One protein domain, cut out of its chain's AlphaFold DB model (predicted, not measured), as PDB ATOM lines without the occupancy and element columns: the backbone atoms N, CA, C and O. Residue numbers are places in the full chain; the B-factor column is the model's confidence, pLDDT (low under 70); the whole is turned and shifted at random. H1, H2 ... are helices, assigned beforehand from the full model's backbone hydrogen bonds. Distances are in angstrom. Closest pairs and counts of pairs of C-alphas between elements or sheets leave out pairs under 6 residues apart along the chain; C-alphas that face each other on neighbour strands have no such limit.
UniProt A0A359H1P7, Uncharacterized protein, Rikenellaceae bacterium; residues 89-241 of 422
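AT A GLANCE: This is residues 89 to 241 of the 422 residues of an uncharacterized protein of Rikenellaceae bacterium (UniProt A0A359H1P7). A helical hairpin, H4 and H5, makes the long axis; H3 packs across its open end, and H1 and H2 stand crosswise at its other end. The 153 printed residues include five named helices, H1 to H5 in order, and no named strand: all helix, compact, radius of gyration of the C-alphas 16.4 A, spans 49 by 41 by 34 A.

HOW THE PARTS SIT: H1, residues 89 to 106, is close to but not clearly touching H2, residues 117 to 135; their closest C-alphas, Tyr 104 and Phe 128, are 7.7 A apart. H3, residues 171 to 186, touches H5, residues 220 to 240; closest C-alphas, Ala 181 and Val 237, 5.1 A. H4, residues 191 to 214, and H5 touch at a shallow tilt of 5 degrees, opposite ways; closest C-alphas, Ser 204 and Gly 229, 4.5 A. In H4 every O i to N i+4 pair is within hydrogen-bond range; in H1 12 of 14, H2 13 of 15, H3 9 of 12, H5 4 of 17, with 12 of 18 O i to N i+3 pairs.

IN THESE COORDINATES: H1 begins at C-alpha 89 (214.686, 346.130, 241.436); H4 is 34.3 A long; H5 has a kink of 69 degrees near residue 230 and ends at C-alpha 240 (188.371, 320.270, 260.287).

THE WHOLE: The printed part has no cut. The link H2 to H3 is long, 35 residues. Residues 147 to 152 and 161 have pLDDT under 70.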
ATOM      1  N   GLU A  89     213.648 346.881 240.723       85.06
ATOM      2  CA  GLU A  89     214.686 346.130 241.436       85.06
ATOM      3  C   GLU A  89     214.533 346.251 242.960       85.06
ATOM      4  O   GLU A  89     214.568 345.250 243.676       85.06
ATOM      5  N   GLN A  90     214.265 347.461 243.463       84.50
ATOM      6  CA  GLN A  90     213.980 347.685 244.881       84.50
ATOM      7  C   GLN A  90     212.724 346.938 245.334       84.50
ATOM      8  O   GLN A  90     212.708 346.362 246.422       84.50
ATOM      9  N   LEU A  91     211.680 346.902 244.499       85.75
ATOM     10  CA  LEU A  91     210.460 346.150 244.787       85.75
ATOM     11  C   LEU A  91     210.726 344.638 244.842       85.75
ATOM     12  O   LEU A  91     210.238 343.965 245.751       85.75
ATOM     13  N   GLN A  92     211.519 344.104 243.911       89.69
ATOM     14  CA  GLN A  92     211.911 342.695 243.901       89.69
ATOM     15  C   GLN A  92     212.711 342.331 245.158       89.69
ATOM     16  O   GLN A  92     212.402 341.345 245.824       89.69
ATOM     17  N   GLN A  93     213.696 343.148 245.526       90.06
ATOM     18  CA  GLN A  93     214.477 342.940 246.745       90.06
ATOM     19  C   GLN A  93     213.599 343.038 248.001       90.06
ATOM     20  O   GLN A  93     213.681 342.186 248.887       90.06
ATOM     21  N   LYS A  94     212.663 343.994 248.051       90.44
ATOM     22  CA  LYS A  94     211.673 344.082 249.132       90.44
ATOM     23  C   LYS A  94     210.855 342.795 249.245       90.44
ATOM     24  O   LYS A  94     210.675 342.294 250.348       90.44
ATOM     25  N   ILE A  95     210.372 342.243 248.130       91.69
ATOM     26  CA  ILE A  95     209.622 340.974 248.107       91.69
ATOM     27  C   ILE A  95     210.459 339.847 248.725       91.69
ATOM     28  O   ILE A  95     209.967 339.140 249.605       91.69
ATOM     29  N   ILE A  96     211.721 339.725 248.307       93.25
ATOM     30  CA  ILE A  96     212.645 338.668 248.739       93.25
ATOM     31  C   ILE A  96     212.914 338.717 250.246       93.25
ATOM     32  O   ILE A  96     212.951 337.668 250.880       93.25
ATOM     33  N   TYR A  97     213.067 339.901 250.843       92.38
ATOM     34  CA  TYR A  97     213.372 340.010 252.275       92.38
ATOM     35  C   TYR A  97     212.126 340.107 253.158       92.38
ATOM     36  O   TYR A  97     212.085 339.529 254.241       92.38
ATOM     37  N   VAL A  98     211.092 340.827 252.731       92.56
ATOM     38  CA  VAL A  98     209.958 341.169 253.600       92.56
ATOM     39  C   VAL A  98     208.898 340.066 253.628       92.56
ATOM     40  O   VAL A  98     208.355 339.782 254.695       92.56
ATOM     41  N   ILE A  99     208.616 339.393 252.504       93.50
ATOM     42  CA  ILE A  99     207.613 338.313 252.497       93.50
ATOM     43  C   ILE A  99     208.039 337.144 253.398       93.50
ATOM     44  O   ILE A  99     207.217 336.725 254.215       93.50
ATOM     45  N   PRO A 100     209.287 336.635 253.347       94.81
ATOM     46  CA  PRO A 100     209.712 335.584 254.268       94.81
ATOM     47  C   PRO A 100     209.639 335.999 255.737       94.81
ATOM     48  O   PRO A 100     209.259 335.172 256.562       94.81
ATOM     49  N   ARG A 101     209.905 337.272 256.071       93.94
ATOM     50  CA  ARG A 101     209.694 337.792 257.434       93.94
ATOM     51  C   ARG A 101     208.220 337.735 257.839       93.94
ATOM     52  O   ARG A 101     207.910 337.280 258.936       93.94
ATOM     53  N   TYR A 102     207.296 338.118 256.954       93.44
ATOM     54  CA  TYR A 102     205.856 337.980 257.216       93.44
ATOM     55  C   TYR A 102     205.422 336.520 257.350       93.44
ATOM     56  O   TYR A 102     204.610 336.216 258.218       93.44
ATOM     57  N   ILE A 103     205.965 335.605 256.543       93.31
ATOM     58  CA  ILE A 103     205.677 334.167 256.661       93.31
ATOM     59  C   ILE A 103     206.230 333.622 257.981       93.31
ATOM     60  O   ILE A 103     205.528 332.885 258.675       93.31
ATOM     61  N   TYR A 104     207.449 334.017 258.361       93.88
ATOM     62  CA  TYR A 104     208.027 333.681 259.656       93.88
ATOM     63  C   TYR A 104     207.091 334.130 260.772       93.88
ATOM     64  O   TYR A 104     206.716 333.328 261.620       93.88
ATOM     65  N   GLN A 105     206.641 335.380 260.752       91.69
ATOM     66  CA  GLN A 105     205.787 335.916 261.806       91.69
ATOM     67  C   GLN A 105     204.348 335.374 261.768       91.69
ATOM     68  O   GLN A 105     203.711 335.244 262.810       91.69
ATOM     69  N   PHE A 106     203.848 334.969 260.595       91.31
ATOM     70  CA  PHE A 106     202.566 334.273 260.459       91.31
ATOM     71  C   PHE A 106     202.547 332.943 261.223       91.31
ATOM     72  O   PHE A 106     201.511 332.565 261.772       91.31
ATOM     73  N   ILE A 107     203.695 332.259 261.314       91.62
ATOM     74  CA  ILE A 107     203.898 331.107 262.202       91.62
ATOM     75  C   ILE A 107     204.087 331.633 263.632       91.62
ATOM     76  O   ILE A 107     205.183 331.633 264.202       91.62
ATOM     77  N   GLY A 108     202.997 332.156 264.180       87.25
ATOM     78  CA  GLY A 108     202.952 332.755 265.500       87.25
ATOM     79  C   GLY A 108     203.163 331.723 266.603       87.25
ATOM     80  O   GLY A 108     202.631 330.616 266.545       87.25
ATOM     81  N   ILE A 109     203.937 332.084 267.620       88.38
ATOM     82  CA  ILE A 109     204.137 331.283 268.842       88.38
ATOM     83  C   ILE A 109     203.577 332.000 270.076       88.38
ATOM     84  O   ILE A 109     203.756 331.550 271.208       88.38
ATOM     85  N   GLU A 110     202.896 333.123 269.855       85.31
ATOM     86  CA  GLU A 110     202.322 333.956 270.896       85.31
ATOM     87  C   GLU A 110     201.255 333.178 271.681       85.31
ATOM     88  O   GLU A 110     200.443 332.437 271.121       85.31
ATOM     89  N   GLY A 111     201.266 333.333 273.006       83.94
ATOM     90  CA  GLY A 111     200.330 332.660 273.911       83.94
ATOM     91  C   GLY A 111     200.690 331.211 274.267       83.94
ATOM     92  O   GLY A 111     200.023 330.622 275.122       83.94
ATOM     93  N   LEU A 112     201.743 330.627 273.675       88.19
ATOM     94  CA  LEU A 112     202.266 329.334 274.126       88.19
ATOM     95  C   LEU A 112     202.856 329.434 275.549       88.19
ATOM     96  O   LEU A 112     203.387 330.480 275.929       88.19
ATOM     97  N   PRO A 113     202.801 328.349 276.348       85.00
ATOM     98  CA  PRO A 113     203.486 328.301 277.632       85.00
ATOM     99  C   PRO A 113     204.983 328.595 277.485       85.00
ATOM    100  O   PRO A 113     205.674 327.944 276.702       85.00
ATOM    101  N   ARG A 114     205.513 329.485 278.329       80.00
ATOM    102  CA  ARG A 114     206.939 329.857 278.336       80.00
ATOM    103  C   ARG A 114     207.909 328.681 278.504       80.00
ATOM    104  O   ARG A 114     209.047 328.783 278.076       80.00
ATOM    105  N   ALA A 115     207.460 327.564 279.076       82.56
ATOM    106  CA  ALA A 115     208.255 326.340 279.169       82.56
ATOM    107  C   ALA A 115     208.608 325.737 277.797       82.56
ATOM    108  O   ALA A 115     209.648 325.102 277.660       82.56
ATOM    109  N   ILE A 116     207.757 325.931 276.783       87.00
ATOM    110  CA  ILE A 116     207.961 325.376 275.436       87.00
ATOM    111  C   ILE A 116     208.361 326.436 274.407       87.00
ATOM    112  O   ILE A 116     208.977 326.094 273.399       87.00
ATOM    113  N   THR A 117     208.057 327.715 274.656       86.81
ATOM    114  CA  THR A 117     208.335 328.821 273.724       86.81
ATOM    115  C   THR A 117     209.791 328.870 273.238       86.81
ATOM    116  O   THR A 117     209.966 328.939 272.023       86.81
ATOM    117  N   PRO A 118     210.835 328.765 274.094       87.56
ATOM    118  CA  PRO A 118     212.225 328.833 273.637       87.56
ATOM    119  C   PRO A 118     212.577 327.715 272.652       87.56
ATOM    120  O   PRO A 118     213.181 327.968 271.614       87.56
ATOM    121  N   ALA A 119     212.148 326.483 272.946       90.75
ATOM    122  CA  ALA A 119     212.421 325.325 272.101       90.75
ATOM    123  C   ALA A 119     211.710 325.431 270.742       90.75
ATOM    124  O   ALA A 119     212.314 325.179 269.703       90.75
ATOM    125  N   VAL A 120     210.438 325.848 270.741       91.88
ATOM    126  CA  VAL A 120     209.663 326.040 269.505       91.88
ATOM    127  C   VAL A 120     210.231 327.195 268.675       91.88
ATOM    128  O   VAL A 120     210.318 327.077 267.455       91.88
ATOM    129  N   MET A 121     210.646 328.291 269.317       91.25
ATOM    130  CA  MET A 121     211.262 329.437 268.648       91.25
ATOM    131  C   MET A 121     212.587 329.054 267.991       91.25
ATOM    132  O   MET A 121     212.785 329.354 266.817       91.25
ATOM    133  N   GLN A 122     213.448 328.327 268.707       93.62
ATOM    134  CA  GLN A 122     214.717 327.847 268.170       93.62
ATOM    135  C   GLN A 122     214.496 326.904 266.980       93.62
ATOM    136  O   GLN A 122     215.067 327.114 265.916       93.62
ATOM    137  N   PHE A 123     213.587 325.933 267.112       94.19
ATOM    138  CA  PHE A 123     213.235 325.034 266.012       94.19
ATOM    139  C   PHE A 123     212.731 325.794 264.776       94.19
ATOM    140  O   PHE A 123     213.135 325.510 263.648       94.19
ATOM    141  N   LYS A 124     211.860 326.787 264.982       94.50
ATOM    142  CA  LYS A 124     211.336 327.646 263.917       94.50
ATOM    143  C   LYS A 124     212.457 328.455 263.250       94.50
ATOM    144  O   LYS A 124     212.490 328.532 262.023       94.50
ATOM    145  N   ALA A 125     213.370 329.032 264.028       95.31
ATOM    146  CA  ALA A 125     214.523 329.771 263.524       95.31
ATOM    147  C   ALA A 125     215.441 328.876 262.680       95.31
ATOM    148  O   ALA A 125     215.785 329.236 261.555       95.31
ATOM    149  N   ASP A 126     215.779 327.693 263.190       95.62
ATOM    150  CA  ASP A 126     216.657 326.736 262.516       95.62
ATOM    151  C   ASP A 126     216.038 326.225 261.213       95.62
ATOM    152  O   ASP A 126     216.723 326.144 260.195       95.62
ATOM    153  N   PHE A 127     214.726 325.968 261.203       95.44
ATOM    154  CA  PHE A 127     213.999 325.585 259.995       95.44
ATOM    155  C   PHE A 127     214.084 326.658 258.899       95.44
ATOM    156  O   PHE A 127     214.382 326.344 257.748       95.44
ATOM    157  N   PHE A 128     213.865 327.933 259.239       95.75
ATOM    158  CA  PHE A 128     213.966 329.017 258.254       95.75
ATOM    159  C   PHE A 128     215.404 329.254 257.801       95.75
ATOM    160  O   PHE A 128     215.637 329.414 256.605       95.75
ATOM    161  N   LYS A 129     216.372 329.221 258.722       95.19
ATOM    162  CA  LYS A 129     217.798 329.330 258.390       95.19
ATOM    163  C   LYS A 129     218.245 328.200 257.464       95.19
ATOM    164  O   LYS A 129     218.938 328.465 256.490       95.19
ATOM    165  N   ALA A 130     217.799 326.967 257.694       95.62
ATOM    166  CA  ALA A 130     218.119 325.833 256.828       95.62
ATOM    167  C   ALA A 130     217.596 326.010 255.391       95.62
ATOM    168  O   ALA A 130     218.248 325.571 254.448       95.62
ATOM    169  N   ILE A 131     216.445 326.670 255.215       95.62
ATOM    170  CA  ILE A 131     215.851 326.929 253.895       95.62
ATOM    171  C   ILE A 131     216.485 328.151 253.213       95.62
ATOM    172  O   ILE A 131     216.679 328.140 251.999       95.62
ATOM    173  N   LEU A 132     216.787 329.208 253.969       95.56
ATOM    174  CA  LEU A 132     217.158 330.516 253.420       95.56
ATOM    175  C   LEU A 132     218.669 330.758 253.344       95.56
ATOM    176  O   LEU A 132     219.120 331.429 252.416       95.56
ATOM    177  N   ASN A 133     219.467 330.180 254.246       93.75
ATOM    178  CA  ASN A 133     220.925 330.333 254.214       93.75
ATOM    179  C   ASN A 133     221.560 329.797 252.917       93.75
ATOM    180  O   ASN A 133     222.439 330.479 252.396       93.75
ATOM    181  N   PRO A 134     221.129 328.650 252.339       95.50
ATOM    182  CA  PRO A 134     221.646 328.191 251.046       95.50
ATOM    183  C   PRO A 134     221.369 329.155 249.882       95.50
ATOM    184  O   PRO A 134     222.013 329.053 248.845       95.50
ATOM    185  N   LEU A 135     220.408 330.069 250.044       93.94
ATOM    186  CA  LEU A 135     220.068 331.110 249.071       93.94
ATOM    187  C   LEU A 135     220.790 332.440 249.360       93.94
ATOM    188  O   LEU A 135     220.465 333.445 248.738       93.94
ATOM    189  N   GLU A 136     221.712 332.468 250.331       92.56
ATOM    190  CA  GLU A 136     222.390 333.678 250.829       92.56
ATOM    191  C   GLU A 136     221.417 334.756 251.361       92.56
ATOM    192  O   GLU A 136     221.736 335.951 251.452       92.56
ATOM    193  N   LEU A 137     220.211 334.330 251.757       92.81
ATOM    194  CA  LEU A 137     219.150 335.196 252.257       92.81
ATOM    195  C   LEU A 137     219.158 335.253 253.783       92.81
ATOM    196  O   LEU A 137     218.520 334.456 254.468       92.81
ATOM    197  N   ASP A 138     219.839 336.266 254.312       93.12
ATOM    198  CA  ASP A 138     219.784 336.599 255.732       93.12
ATOM    199  C   ASP A 138     218.651 337.593 256.030       93.12
ATOM    200  O   ASP A 138     218.730 338.787 255.719       93.12
ATOM    201  N   LEU A 139     217.583 337.095 256.659       92.56
ATOM    202  CA  LEU A 139     216.423 337.907 257.021       92.56
ATOM    203  C   LEU A 139     216.706 338.927 258.131       92.56
ATOM    204  O   LEU A 139     215.920 339.866 258.254       92.56
ATOM    205  N   GLU A 140     217.789 338.804 258.904       92.88
ATOM    206  CA  GLU A 140     218.138 339.753 259.977       92.88
ATOM    207  C   GLU A 140     218.856 341.009 259.445       92.88
ATOM    208  O   GLU A 140     219.035 341.990 260.173       92.88
ATOM    209  N   LYS A 141     219.200 341.046 258.146       90.00
ATOM    210  CA  LYS A 141     219.765 342.239 257.495       90.00
ATOM    211  C   LYS A 141     218.871 343.466 257.697       90.00
ATOM    212  O   LYS A 141     217.667 343.438 257.435       90.00
ATOM    213  N   LYS A 142     219.474 344.598 258.071       88.69
ATOM    214  CA  LYS A 142     218.785 345.882 258.324       88.69
ATOM    215  C   LYS A 142     218.406 346.616 257.029       88.69
ATOM    216  O   LYS A 142     218.818 347.744 256.792       88.69
ATOM    217  N   ILE A 143     217.636 345.948 256.178       87.75
ATOM    218  CA  ILE A 143     217.145 346.448 254.892       87.75
ATOM    219  C   ILE A 143     215.624 346.342 254.829       87.75
ATOM    220  O   ILE A 143     215.028 345.459 255.457       87.75
ATOM    221  N   PHE A 144     215.010 347.242 254.058       85.94
ATOM    222  CA  PHE A 144     213.558 347.344 253.907       85.94
ATOM    223  C   PHE A 144     212.839 347.442 255.261       85.94
ATOM    224  O   PHE A 144     211.948 346.646 255.545       85.94
ATOM    225  N   LEU A 145     213.263 348.380 256.112       83.81
ATOM    226  CA  LEU A 145     212.643 348.686 257.409       83.81
ATOM    227  C   LEU A 145     211.696 349.889 257.285       83.81
ATOM    228  O   LEU A 145     211.741 350.626 256.296       83.81
ATOM    229  N   GLN A 146     210.810 350.077 258.263       77.88
ATOM    230  CA  GLN A 146     209.927 351.244 258.310       77.88
ATOM    231  C   GLN A 146     210.729 352.551 258.560       77.88
ATOM    232  O   GLN A 146     211.710 352.525 259.296       77.88
ATOM    233  N   PRO A 147     210.371 353.708 257.960       67.62
ATOM    234  CA  PRO A 147     210.995 354.994 258.282       67.62
ATOM    235  C   PRO A 147     210.813 355.352 259.759       67.62
ATOM    236  O   PRO A 147     209.715 355.185 260.287       67.62
ATOM    237  N   GLY A 148     211.864 355.885 260.388       63.47
ATOM    238  CA  GLY A 148     211.847 356.214 261.818       63.47
ATOM    239  C   GLY A 148     211.911 354.991 262.735       63.47
ATOM    240  O   GLY A 148     211.466 355.088 263.869       63.47
ATOM    241  N   PHE A 149     212.411 353.852 262.238       60.78
ATOM    242  CA  PHE A 149     212.521 352.627 263.028       60.78
ATOM    243  C   PHE A 149     213.496 352.779 264.197       60.78
ATOM    244  O   PHE A 149     214.606 353.299 264.039       60.78
ATOM    245  N   ASP A 150     213.117 352.211 265.336       62.12
ATOM    246  CA  ASP A 150     214.024 352.024 266.463       62.12
ATOM    247  C   ASP A 150     214.887 350.773 266.257       62.12
ATOM    248  O   ASP A 150     214.476 349.787 265.641       62.12
ATOM    249  N   GLN A 151     216.100 350.745 266.822       62.41
ATOM    250  CA  GLN A 151     216.984 349.571 266.719       62.41
ATOM    251  C   GLN A 151     216.335 348.283 267.260       62.41
ATOM    252  O   GLN A 151     216.685 347.190 266.820       62.41
ATOM    253  N   MET A 152     215.376 348.408 268.183       63.59
ATOM    254  CA  MET A 152     214.617 347.282 268.738       63.59
ATOM    255  C   MET A 152     213.560 346.714 267.777       63.59
ATOM    256  O   MET A 152     213.032 345.636 268.026       63.59
ATOM    257  N   GLU A 153     213.275 347.389 266.662       74.94
ATOM    258  CA  GLU A 153     212.238 347.010 265.690       74.94
ATOM    259  C   GLU A 153     212.792 346.202 264.506       74.94
ATOM    260  O   GLU A 153     212.066 345.834 263.575       74.94
ATOM    261  N   THR A 154     214.090 345.888 264.531       84.69
ATOM    262  CA  THR A 154     214.720 345.039 263.514       84.69
ATOM    263  C   THR A 154     214.204 343.605 263.585       84.69
ATOM    264  O   THR A 154     213.955 343.069 264.664       84.69
ATOM    265  N   PHE A 155     214.072 342.960 262.424       90.00
ATOM    266  CA  PHE A 155     213.737 341.542 262.377       90.00
ATOM    267  C   PHE A 155     214.857 340.710 263.004       90.00
ATOM    268  O   PHE A 155     216.021 340.851 262.633       90.00
ATOM    269  N   GLN A 156     214.479 339.820 263.913       90.69
ATOM    270  CA  GLN A 156     215.365 338.843 264.533       90.69
ATOM    271  C   GLN A 156     214.611 337.525 264.636       90.69
ATOM    272  O   GLN A 156     213.441 337.511 265.020       90.69
ATOM    273  N   TYR A 157     215.276 336.416 264.331       90.19
ATOM    274  CA  TYR A 157     214.667 335.092 264.432       90.19
ATOM    275  C   TYR A 157     214.275 334.756 265.874       90.19
ATOM    276  O   TYR A 157     213.204 334.200 266.119       90.19
ATOM    277  N   ASN A 158     215.134 335.131 266.822       85.31
ATOM    278  CA  ASN A 158     215.001 334.793 268.236       85.31
ATOM    279  C   ASN A 158     214.415 335.940 269.075       85.31
ATOM    280  O   ASN A 158     214.586 335.951 270.297       85.31
ATOM    281  N   SER A 159     213.737 336.910 268.450       82.06
ATOM    282  CA  SER A 159     212.984 337.902 269.214       82.06
ATOM    283  C   SER A 159     211.756 337.242 269.833       82.06
ATOM    284  O   SER A 159     210.962 336.583 269.160       82.06
ATOM    285  N   TYR A 160     211.595 337.418 271.143       74.12
ATOM    286  CA  TYR A 160     210.373 336.999 271.815       74.12
ATOM    287  C   TYR A 160     209.246 337.943 271.395       74.12
ATOM    288  O   TYR A 160     209.327 339.137 271.702       74.12
ATOM    289  N   PRO A 161     208.199 337.449 270.710       67.81
ATOM    290  CA  PRO A 161     207.069 338.291 270.373       67.81
ATOM    291  C   PRO A 161     206.364 338.669 271.673       67.81
ATOM    292  O   PRO A 161     205.829 337.816 272.383       67.81
ATOM    293  N   LEU A 162     206.391 339.958 272.003       74.06
ATOM    294  CA  LEU A 162     205.626 340.472 273.125       74.06
ATOM    295  C   LEU A 162     204.140 340.228 272.838       74.06
ATOM    296  O   LEU A 162     203.635 340.492 271.752       74.06
ATOM    297  N   LEU A 163     203.411 339.702 273.815       78.75
ATOM    298  CA  LEU A 163     201.975 339.499 273.669       78.75
ATOM    299  C   LEU A 163     201.241 340.811 273.981       78.75
ATOM    300  O   LEU A 163     200.646 340.968 275.048       78.75
ATOM    301  N   SER A 164     201.333 341.785 273.072       77.50
ATOM    302  CA  SER A 164     200.590 343.052 273.134       77.50
ATOM    303  C   SER A 164     199.622 343.200 271.969       77.50
ATOM    304  O   SER A 164     199.767 342.542 270.945       77.50
ATOM    305  N   GLU A 165     198.659 344.110 272.101       70.81
ATOM    306  CA  GLU A 165     197.745 344.466 271.008       70.81
ATOM    307  C   GLU A 165     198.490 344.926 269.742       70.81
ATOM    308  O   GLU A 165     198.051 344.649 268.627       70.81
ATOM    309  N   ASP A 166     199.635 345.586 269.911       73.44
ATOM    310  CA  ASP A 166     200.404 346.127 268.795       73.44
ATOM    311  C   ASP A 166     201.329 345.111 268.135       73.44
ATOM    312  O   ASP A 166     201.543 345.197 266.930       73.44
ATOM    313  N   THR A 167     201.886 344.170 268.899       78.69
ATOM    314  CA  THR A 167     202.944 343.256 268.428       78.69
ATOM    315  C   THR A 167     202.481 341.817 268.253       78.69
ATOM    316  O   THR A 167     203.184 341.040 267.612       78.69
ATOM    317  N   ALA A 168     201.307 341.444 268.771       83.38
ATOM    318  CA  ALA A 168     200.761 340.111 268.569       83.38
ATOM    319  C   ALA A 168     200.277 339.925 267.127       83.38
ATOM    320  O   ALA A 168     199.603 340.781 266.544       83.38
ATOM    321  N   TRP A 169     200.597 338.763 266.562       87.56
ATOM    322  CA  TRP A 169     200.090 338.340 265.263       87.56
ATOM    323  C   TRP A 169     198.901 337.394 265.455       87.56
ATOM    324  O   TRP A 169     197.965 337.687 266.195       87.56
ATOM    325  N   PHE A 170     198.893 336.260 264.764       85.06
ATOM    326  CA  PHE A 170     197.733 335.376 264.703       85.06
ATOM    327  C   PHE A 170     197.781 334.228 265.716       85.06
ATOM    328  O   PHE A 170     196.793 333.507 265.880       85.06
ATOM    329  N   GLY A 171     198.931 334.044 266.369       88.00
ATOM    330  CA  GLY A 171     199.200 332.915 267.245       88.00
ATOM    331  C   GLY A 171     199.299 331.569 266.507       88.00
ATOM    332  O   GLY A 171     199.084 331.469 265.293       88.00
ATOM    333  N   PRO A 172     199.581 330.489 267.252       89.06
ATOM    334  CA  PRO A 172     199.902 329.179 266.677       89.06
ATOM    335  C   PRO A 172     198.726 328.528 265.945       89.06
ATOM    336  O   PRO A 172     198.912 327.798 264.971       89.06
ATOM    337  N   MET A 173     197.490 328.799 266.373       89.94
ATOM    338  CA  MET A 173     196.304 328.158 265.795       89.94
ATOM    339  C   MET A 173     196.005 328.631 264.374       89.94
ATOM    340  O   MET A 173     195.491 327.852 263.573       89.94
ATOM    341  N   ALA A 174     196.330 329.875 264.025       91.06
ATOM    342  CA  ALA A 174     196.053 330.387 262.690       91.06
ATOM    343  C   ALA A 174     196.867 329.648 261.623       91.06
ATOM    344  O   ALA A 174     196.291 329.157 260.652       91.06
ATOM    345  N   PHE A 175     198.176 329.497 261.836       91.50
ATOM    346  CA  PHE A 175     199.045 328.755 260.923       91.50
ATOM    347  C   PHE A 175     198.715 327.257 260.876       91.50
ATOM    348  O   PHE A 175     198.768 326.657 259.807       91.50
ATOM    349  N   LEU A 176     198.335 326.645 262.000       92.50
ATOM    350  CA  LEU A 176     198.004 325.218 262.029       92.50
ATOM    351  C   LEU A 176     196.664 324.908 261.344       92.50
ATOM    352  O   LEU A 176     196.540 323.910 260.635       92.50
ATOM    353  N   LEU A 177     195.647 325.745 261.560       94.62
ATOM    354  CA  LEU A 177     194.277 325.438 261.150       94.62
ATOM    355  C   LEU A 177     193.914 326.024 259.782       94.62
ATOM    356  O   LEU A 177     193.248 325.346 258.999       94.62
ATOM    357  N   ILE A 178     194.316 327.261 259.473       95.50
ATOM    358  CA  ILE A 178     193.850 327.958 258.261       95.50
ATOM    359  C   ILE A 178     194.381 327.292 256.979       95.50
ATOM    360  O   ILE A 178     193.550 326.924 256.145       95.50
ATOM    361  N   PRO A 179     195.700 327.072 256.791       95.06
ATOM    362  CA  PRO A 179     196.226 326.428 255.587       95.06
ATOM    363  C   PRO A 179     195.626 325.037 255.363       95.06
ATOM    364  O   PRO A 179     195.155 324.736 254.266       95.06
ATOM    365  N   LEU A 180     195.549 324.218 256.419       95.62
ATOM    366  CA  LEU A 180     194.955 322.884 256.347       95.62
ATOM    367  C   LEU A 180     193.476 322.948 255.935       95.62
ATOM    368  O   LEU A 180     193.037 322.208 255.053       95.62
ATOM    369  N   ALA A 181     192.702 323.862 256.527       96.12
ATOM    370  CA  ALA A 181     191.292 324.036 256.198       96.12
ATOM    371  C   ALA A 181     191.072 324.525 254.760       96.12
ATOM    372  O   ALA A 181     190.124 324.083 254.098       96.12
ATOM    373  N   VAL A 182     191.939 325.412 254.269       96.44
ATOM    374  CA  VAL A 182     191.928 325.906 252.886       96.44
ATOM    375  C   VAL A 182     192.198 324.760 251.914       96.44
ATOM    376  O   VAL A 182     191.380 324.526 251.021       96.44
ATOM    377  N   ILE A 183     193.268 323.988 252.136       96.12
ATOM    378  CA  ILE A 183     193.627 322.823 251.311       96.12
ATOM    379  C   ILE A 183     192.452 321.842 251.253       96.12
ATOM    380  O   ILE A 183     191.917 321.568 250.178       96.12
ATOM    381  N   LEU A 184     191.962 321.378 252.407       95.69
ATOM    382  CA  LEU A 184     190.858 320.416 252.467       95.69
ATOM    383  C   LEU A 184     189.573 320.944 251.813       95.69
ATOM    384  O   LEU A 184     188.803 320.180 251.227       95.69
ATOM    385  N   THR A 185     189.325 322.253 251.890       96.12
ATOM    386  CA  THR A 185     188.132 322.853 251.290       96.12
ATOM    387  C   THR A 185     188.220 322.917 249.769       96.12
ATOM    388  O   THR A 185     187.203 322.669 249.108       96.12
ATOM    389  N   PHE A 186     189.401 323.176 249.200       95.12
ATOM    390  CA  PHE A 186     189.605 323.121 247.751       95.12
ATOM    391  C   PHE A 186     189.324 321.725 247.180       95.12
ATOM    392  O   PHE A 186     188.665 321.618 246.143       95.12
ATOM    393  N   PHE A 187     189.705 320.672 247.908       94.25
ATOM    394  CA  PHE A 187     189.422 319.276 247.545       94.25
ATOM    395  C   PHE A 187     188.031 318.781 247.978       94.25
ATOM    396  O   PHE A 187     187.664 317.630 247.734       94.25
ATOM    397  N   SER A 188     187.210 319.631 248.600       92.81
ATOM    398  CA  SER A 188     185.875 319.230 249.041       92.81
ATOM    399  C   SER A 188     184.896 319.071 247.870       92.81
ATOM    400  O   SER A 188     184.893 319.838 246.903       92.81
ATOM    401  N   LYS A 189     183.972 318.106 247.992       92.12
ATOM    402  CA  LYS A 189     182.897 317.883 247.003       92.12
ATOM    403  C   LYS A 189     181.866 319.024 246.959       92.12
ATOM    404  O   LYS A 189     181.082 319.120 246.019       92.12
ATOM    405  N   ASN A 190     181.832 319.896 247.972       93.69
ATOM    406  CA  ASN A 190     180.838 320.959 248.072       93.69
ATOM    407  C   ASN A 190     181.262 322.197 247.263       93.69
ATOM    408  O   ASN A 190     182.067 323.012 247.717       93.69
ATOM    409  N   LYS A 191     180.647 322.378 246.087       93.00
ATOM    410  CA  LYS A 191     180.918 323.505 245.177       93.00
ATOM    411  C   LYS A 191     180.726 324.875 245.836       93.00
ATOM    412  O   LYS A 191     181.513 325.781 245.581       93.00
ATOM    413  N   LEU A 192     179.713 325.040 246.691       91.12
ATOM    414  CA  LEU A 192     179.461 326.313 247.377       91.12
ATOM    415  C   LEU A 192     180.599 326.650 248.344       91.12
ATOM    416  O   LEU A 192     181.084 327.779 248.355       91.12
ATOM    417  N   ARG A 193     181.065 325.651 249.097       92.00
ATOM    418  CA  ARG A 193     182.183 325.796 250.032       92.00
ATOM    419  C   ARG A 193     183.489 326.114 249.304       92.00
ATOM    420  O   ARG A 193     184.203 327.027 249.705       92.00
ATOM    421  N   ARG A 194     183.767 325.410 248.203       94.56
ATOM    422  CA  ARG A 194     184.949 325.652 247.367       94.56
ATOM    423  C   ARG A 194     184.949 327.057 246.770       94.56
ATOM    424  O   ARG A 194     185.966 327.734 246.823       94.56
ATOM    425  N   ASN A 195     183.806 327.522 246.267       91.56
ATOM    426  CA  ASN A 195     183.681 328.879 245.733       91.56
ATOM    427  C   ASN A 195     183.885 329.944 246.820       91.56
ATOM    428  O   ASN A 195     184.528 330.956 246.563       91.56
ATOM    429  N   TYR A 196     183.363 329.713 248.030       92.50
ATOM    430  CA  TYR A 196     183.606 330.599 249.170       92.50
ATOM    431  C   TYR A 196     185.088 330.627 249.564       92.50
ATOM    432  O   TYR A 196     185.630 331.700 249.809       92.50
ATOM    433  N   CYS A 197     185.753 329.469 249.577       95.56
ATOM    434  CA  CYS A 197     187.185 329.362 249.848       95.56
ATOM    435  C   CYS A 197     188.025 330.082 248.802       95.56
ATOM    436  O   CYS A 197     188.889 330.865 249.169       95.56
ATOM    437  N   LEU A 198     187.724 329.885 247.517       93.75
ATOM    438  CA  LEU A 198     188.389 330.598 246.431       93.75
ATOM    439  C   LEU A 198     188.239 332.112 246.597       93.75
ATOM    440  O   LEU A 198     189.227 332.832 246.551       93.75
ATOM    441  N   PHE A 199     187.015 332.587 246.838       90.69
ATOM    442  CA  PHE A 199     186.761 334.008 247.052       90.69
ATOM    443  C   PHE A 199     187.534 334.553 248.261       90.69
ATOM    444  O   PHE A 199     188.185 335.587 248.160       90.69
ATOM    445  N   SER A 200     187.485 333.844 249.388       93.38
ATOM    446  CA  SER A 200     188.151 334.253 250.627       93.38
ATOM    447  C   SER A 200     189.670 334.249 250.478       93.38
ATOM    448  O   SER A 200     190.328 335.167 250.942       93.38
ATOM    449  N   PHE A 201     190.226 333.267 249.768       94.62
ATOM    450  CA  PHE A 201     191.651 333.195 249.463       94.62
ATOM    451  C   PHE A 201     192.093 334.345 248.552       94.62
ATOM    452  O   PHE A 201     193.064 335.027 248.859       94.62
ATOM    453  N   VAL A 202     191.347 334.616 247.474       92.31
ATOM    454  CA  VAL A 202     191.611 335.761 246.585       92.31
ATOM    455  C   VAL A 202     191.532 337.079 247.357       92.31
ATOM    456  O   VAL A 202     192.399 337.931 247.190       92.31
ATOM    457  N   TYR A 203     190.544 337.229 248.246       91.56
ATOM    458  CA  TYR A 203     190.454 338.378 249.144       91.56
ATOM    459  C   TYR A 203     191.717 338.511 250.001       91.56
ATOM    460  O   TYR A 203     192.319 339.580 250.016       91.56
ATOM    461  N   SER A 204     192.145 337.438 250.675       92.88
ATOM    462  CA  SER A 204     193.331 337.455 251.536       92.88
ATOM    463  C   SER A 204     194.605 337.804 250.766       92.88
ATOM    464  O   SER A 204     195.399 338.600 251.255       92.88
ATOM    465  N   VAL A 205     194.779 337.264 249.554       93.31
ATOM    466  CA  VAL A 205     195.940 337.550 248.696       93.31
ATOM    467  C   VAL A 205     195.944 339.006 248.242       93.31
ATOM    468  O   VAL A 205     196.954 339.685 248.398       93.31
ATOM    469  N   ILE A 206     194.823 339.524 247.727       91.56
ATOM    470  CA  ILE A 206     194.757 340.926 247.292       91.56
ATOM    471  C   ILE A 206     194.958 341.861 248.489       91.56
ATOM    472  O   ILE A 206     195.702 342.830 248.382       91.56
ATOM    473  N   TYR A 207     194.344 341.560 249.635       91.00
ATOM    474  CA  TYR A 207     194.515 342.349 250.850       91.00
ATOM    475  C   TYR A 207     195.977 342.368 251.313       91.00
ATOM    476  O   TYR A 207     196.516 343.434 251.601       91.00
ATOM    477  N   PHE A 208     196.640 341.208 251.319       91.75
ATOM    478  CA  PHE A 208     198.071 341.102 251.605       91.75
ATOM    479  C   PHE A 208     198.900 341.968 250.652       91.75
ATOM    480  O   PHE A 208     199.734 342.741 251.117       91.75
ATOM    481  N   CYS A 209     198.634 341.907 249.343       89.94
ATOM    482  CA  CYS A 209     199.324 342.736 248.355       89.94
ATOM    483  C   CYS A 209     199.115 344.234 248.607       89.94
ATOM    484  O   CYS A 209     200.071 344.999 248.534       89.94
ATOM    485  N   LEU A 210     197.894 344.667 248.940       87.56
ATOM    486  CA  LEU A 210     197.614 346.074 249.235       87.56
ATOM    487  C   LEU A 210     198.360 346.556 250.485       87.56
ATOM    488  O   LEU A 210     198.963 347.625 250.449       87.56
ATOM    489  N   VAL A 211     198.372 345.763 251.564       87.25
ATOM    490  CA  VAL A 211     199.148 346.086 252.775       87.25
ATOM    491  C   VAL A 211     200.644 346.124 252.459       87.25
ATOM    492  O   VAL A 211     201.324 347.073 252.839       87.25
ATOM    493  N   PHE A 212     201.158 345.137 251.721       87.50
ATOM    494  CA  PHE A 212     202.564 345.066 251.321       87.50
ATOM    495  C   PHE A 212     203.001 346.283 250.490       87.50
ATOM    496  O   PHE A 212     204.094 346.811 250.698       87.50
ATOM    497  N   LEU A 213     202.156 346.733 249.559       84.44
ATOM    498  CA  LEU A 213     202.419 347.909 248.728       84.44
ATOM    499  C   LEU A 213     202.322 349.209 249.530       84.44
ATOM    500  O   LEU A 213     203.145 350.098 249.348       84.44
ATOM    501  N   GLN A 214     201.346 349.312 250.431       80.25
ATOM    502  CA  GLN A 214     201.155 350.503 251.253       80.25
ATOM    503  C   GLN A 214     202.272 350.694 252.282       80.25
ATOM    504  O   GLN A 214     202.640 351.829 252.584       80.25
ATOM    505  N   ARG A 215     202.768 349.606 252.883       80.88
ATOM    506  CA  ARG A 215     203.754 349.680 253.964       80.88
ATOM    507  C   ARG A 215     205.166 349.741 253.378       80.88
ATOM    508  O   ARG A 215     205.488 348.916 252.526       80.88
ATOM    509  N   PRO A 216     206.025 350.672 253.828       77.94
ATOM    510  CA  PRO A 216     207.361 350.841 253.263       77.94
ATOM    511  C   PRO A 216     208.226 349.595 253.453       77.94
ATOM    512  O   PRO A 216     208.742 349.049 252.483       77.94
ATOM    513  N   GLY A 217     208.327 349.097 254.678       83.81
ATOM    514  CA  GLY A 217     209.208 347.990 255.017       83.81
ATOM    515  C   GLY A 217     208.614 347.097 256.091       83.81
ATOM    516  O   GLY A 217     207.423 347.171 256.377       83.81
ATOM    517  N   TRP A 218     209.460 346.254 256.662       88.00
ATOM    518  CA  TRP A 218     209.174 345.446 257.834       88.00
ATOM    519  C   TRP A 218     209.084 346.321 259.093       88.00
ATOM    520  O   TRP A 218     209.934 347.185 259.314       88.00
ATOM    521  N   ASP A 219     208.081 346.031 259.918       85.81
ATOM    522  CA  ASP A 219     207.977 346.443 261.317       85.81
ATOM    523  C   ASP A 219     207.274 345.319 262.111       85.81
ATOM    524  O   ASP A 219     206.485 344.561 261.528       85.81
ATOM    525  N   PRO A 220     207.546 345.153 263.418       85.38
ATOM    526  CA  PRO A 220     206.930 344.089 264.213       85.38
ATOM    527  C   PRO A 220     205.419 344.289 264.418       85.38
ATOM    528  O   PRO A 220     204.705 343.325 264.706       85.38
ATOM    529  N   TYR A 221     204.905 345.507 264.221       84.31
ATOM    530  CA  TYR A 221     203.520 345.884 264.515       84.31
ATOM    531  C   TYR A 221     202.542 345.606 263.371       84.31
ATOM    532  O   TYR A 221     201.381 346.030 263.406       84.31
ATOM    533  N   GLN A 222     202.986 344.913 262.319       85.31
ATOM    534  CA  GLN A 222     202.156 344.745 261.132       85.31
ATOM    535  C   GLN A 222     201.052 343.699 261.254       85.31
ATOM    536  O   GLN A 222     200.104 343.731 260.461       85.31
ATOM    537  N   GLY A 223     201.119 342.815 262.255       83.75
ATOM    538  CA  GLY A 223     200.125 341.762 262.475       83.75
ATOM    539  C   GLY A 223     198.693 342.303 262.464       83.75
ATOM    540  O   GLY A 223     197.825 341.770 261.768       83.75
ATOM    541  N   ARG A 224     198.469 343.455 263.110       81.38
ATOM    542  CA  ARG A 224     197.163 344.133 263.192       81.38
ATOM    543  C   ARG A 224     196.550 344.520 261.844       81.38
ATOM    544  O   ARG A 224     195.330 344.646 261.753       81.38
ATOM    545  N   TYR A 225     197.359 344.725 260.803       84.50
ATOM    546  CA  TYR A 225     196.840 344.998 259.462       84.50
ATOM    547  C   TYR A 225     196.397 343.695 258.798       84.50
ATOM    548  O   TYR A 225     195.296 343.622 258.258       84.50
ATOM    549  N   PHE A 226     197.191 342.628 258.903       87.81
ATOM    550  CA  PHE A 226     196.915 341.368 258.213       87.81
ATOM    551  C   PHE A 226     195.728 340.566 258.790       87.81
ATOM    552  O   PHE A 226     195.157 339.741 258.071       87.81
ATOM    553  N   ILE A 227     195.286 340.841 260.027       85.38
ATOM    554  CA  ILE A 227     194.075 340.240 260.634       85.38
ATOM    555  C   ILE A 227     192.845 340.391 259.736       85.38
ATOM    556  O   ILE A 227     192.120 339.417 259.509       85.38
ATOM    557  N   LEU A 228     192.632 341.581 259.171       84.94
ATOM    558  CA  LEU A 228     191.480 341.841 258.305       84.94
ATOM    559  C   LEU A 228     191.533 341.007 257.018       84.94
ATOM    560  O   LEU A 228     190.497 340.546 256.543       84.94
ATOM    561  N   GLY A 229     192.737 340.747 256.502       88.62
ATOM    562  CA  GLY A 229     192.958 339.903 255.330       88.62
ATOM    563  C   GLY A 229     192.592 338.438 255.559       88.62
ATOM    564  O   GLY A 229     192.052 337.801 254.656       88.62
ATOM    565  N   LEU A 230     192.843 337.894 256.754       89.94
ATOM    566  CA  LEU A 230     192.567 336.483 257.065       89.94
ATOM    567  C   LEU A 230     191.143 336.217 257.553       89.94
ATOM    568  O   LEU A 230     190.690 335.074 257.507       89.94
ATOM    569  N   TYR A 231     190.422 337.245 258.002       88.12
ATOM    570  CA  TYR A 231     189.103 337.091 258.614       88.12
ATOM    571  C   TYR A 231     188.105 336.254 257.779       88.12
ATOM    572  O   TYR A 231     187.455 335.367 258.342       88.12
ATOM    573  N   PRO A 232     188.010 336.415 256.439       90.25
ATOM    574  CA  PRO A 232     187.114 335.594 255.616       90.25
ATOM    575  C   PRO A 232     187.471 334.101 255.567       90.25
ATOM    576  O   PRO A 232     186.625 333.281 255.216       90.25
ATOM    577  N   LEU A 233     188.699 333.715 255.924       94.00
ATOM    578  CA  LEU A 233     189.129 332.313 255.956       94.00
ATOM    579  C   LEU A 233     188.716 331.596 257.250       94.00
ATOM    580  O   LEU A 233     188.612 330.369 257.256       94.00
ATOM    581  N   ILE A 234     188.415 332.328 258.329       92.62
ATOM    582  CA  ILE A 234     188.091 331.747 259.643       92.62
ATOM    583  C   ILE A 234     186.905 330.764 259.577       92.62
ATOM    584  O   ILE A 234     187.037 329.646 260.080       92.62
ATOM    585  N   PRO A 235     185.766 331.066 258.915       92.69
ATOM    586  CA  PRO A 235     184.641 330.127 258.851       92.69
ATOM    587  C   PRO A 235     184.974 328.794 258.160       92.69
ATOM    588  O   PRO A 235     184.300 327.782 258.380       92.69
ATOM    589  N   ILE A 236     186.019 328.765 257.327       94.62
ATOM    590  CA  ILE A 236     186.443 327.578 256.575       94.62
ATOM    591  C   ILE A 236     187.049 326.526 257.506       94.62
ATOM    592  O   ILE A 236     186.869 325.333 257.239       94.62
ATOM    593  N   VAL A 237     187.643 326.951 258.628       93.75
ATOM    594  CA  VAL A 237     188.223 326.092 259.679       93.75
ATOM    595  C   VAL A 237     187.228 325.044 260.182       93.75
ATOM    596  O   VAL A 237     187.620 323.933 260.529       93.75
ATOM    597  N   SER A 238     185.925 325.320 260.095       92.31
ATOM    598  CA  SER A 238     184.866 324.344 260.381       92.31
ATOM    599  C   SER A 238     184.973 323.028 259.590       92.31
ATOM    600  O   SER A 238     184.347 322.050 259.984       92.31
ATOM    601  N   ILE A 239     185.731 322.961 258.480       93.06
ATOM    602  CA  ILE A 239     185.931 321.705 257.725       93.06
ATOM    603  C   ILE A 239     186.679 320.662 258.541       93.06
ATOM    604  O   ILE A 239     186.473 319.471 258.331       93.06
ATOM    605  N   LEU A 240     187.539 321.122 259.449       92.56
ATOM    606  CA  LEU A 240     188.371 320.270 260.287       92.56
ATOM    607  C   LEU A 240     187.536 319.514 261.320       92.56
ATOM    608  O   LEU A 240     188.004 318.532 261.885       92.56
ATOM    609  N   ILE A 241     186.292 319.947 261.545       92.69
ATOM    610  CA  ILE A 241     185.345 319.287 262.432       92.69
ATOM    611  C   ILE A 241     184.591 318.216 261.619       92.69
ATOM    612  O   ILE A 241     183.764 318.549 260.761       92.69
TER     613      ILE A 241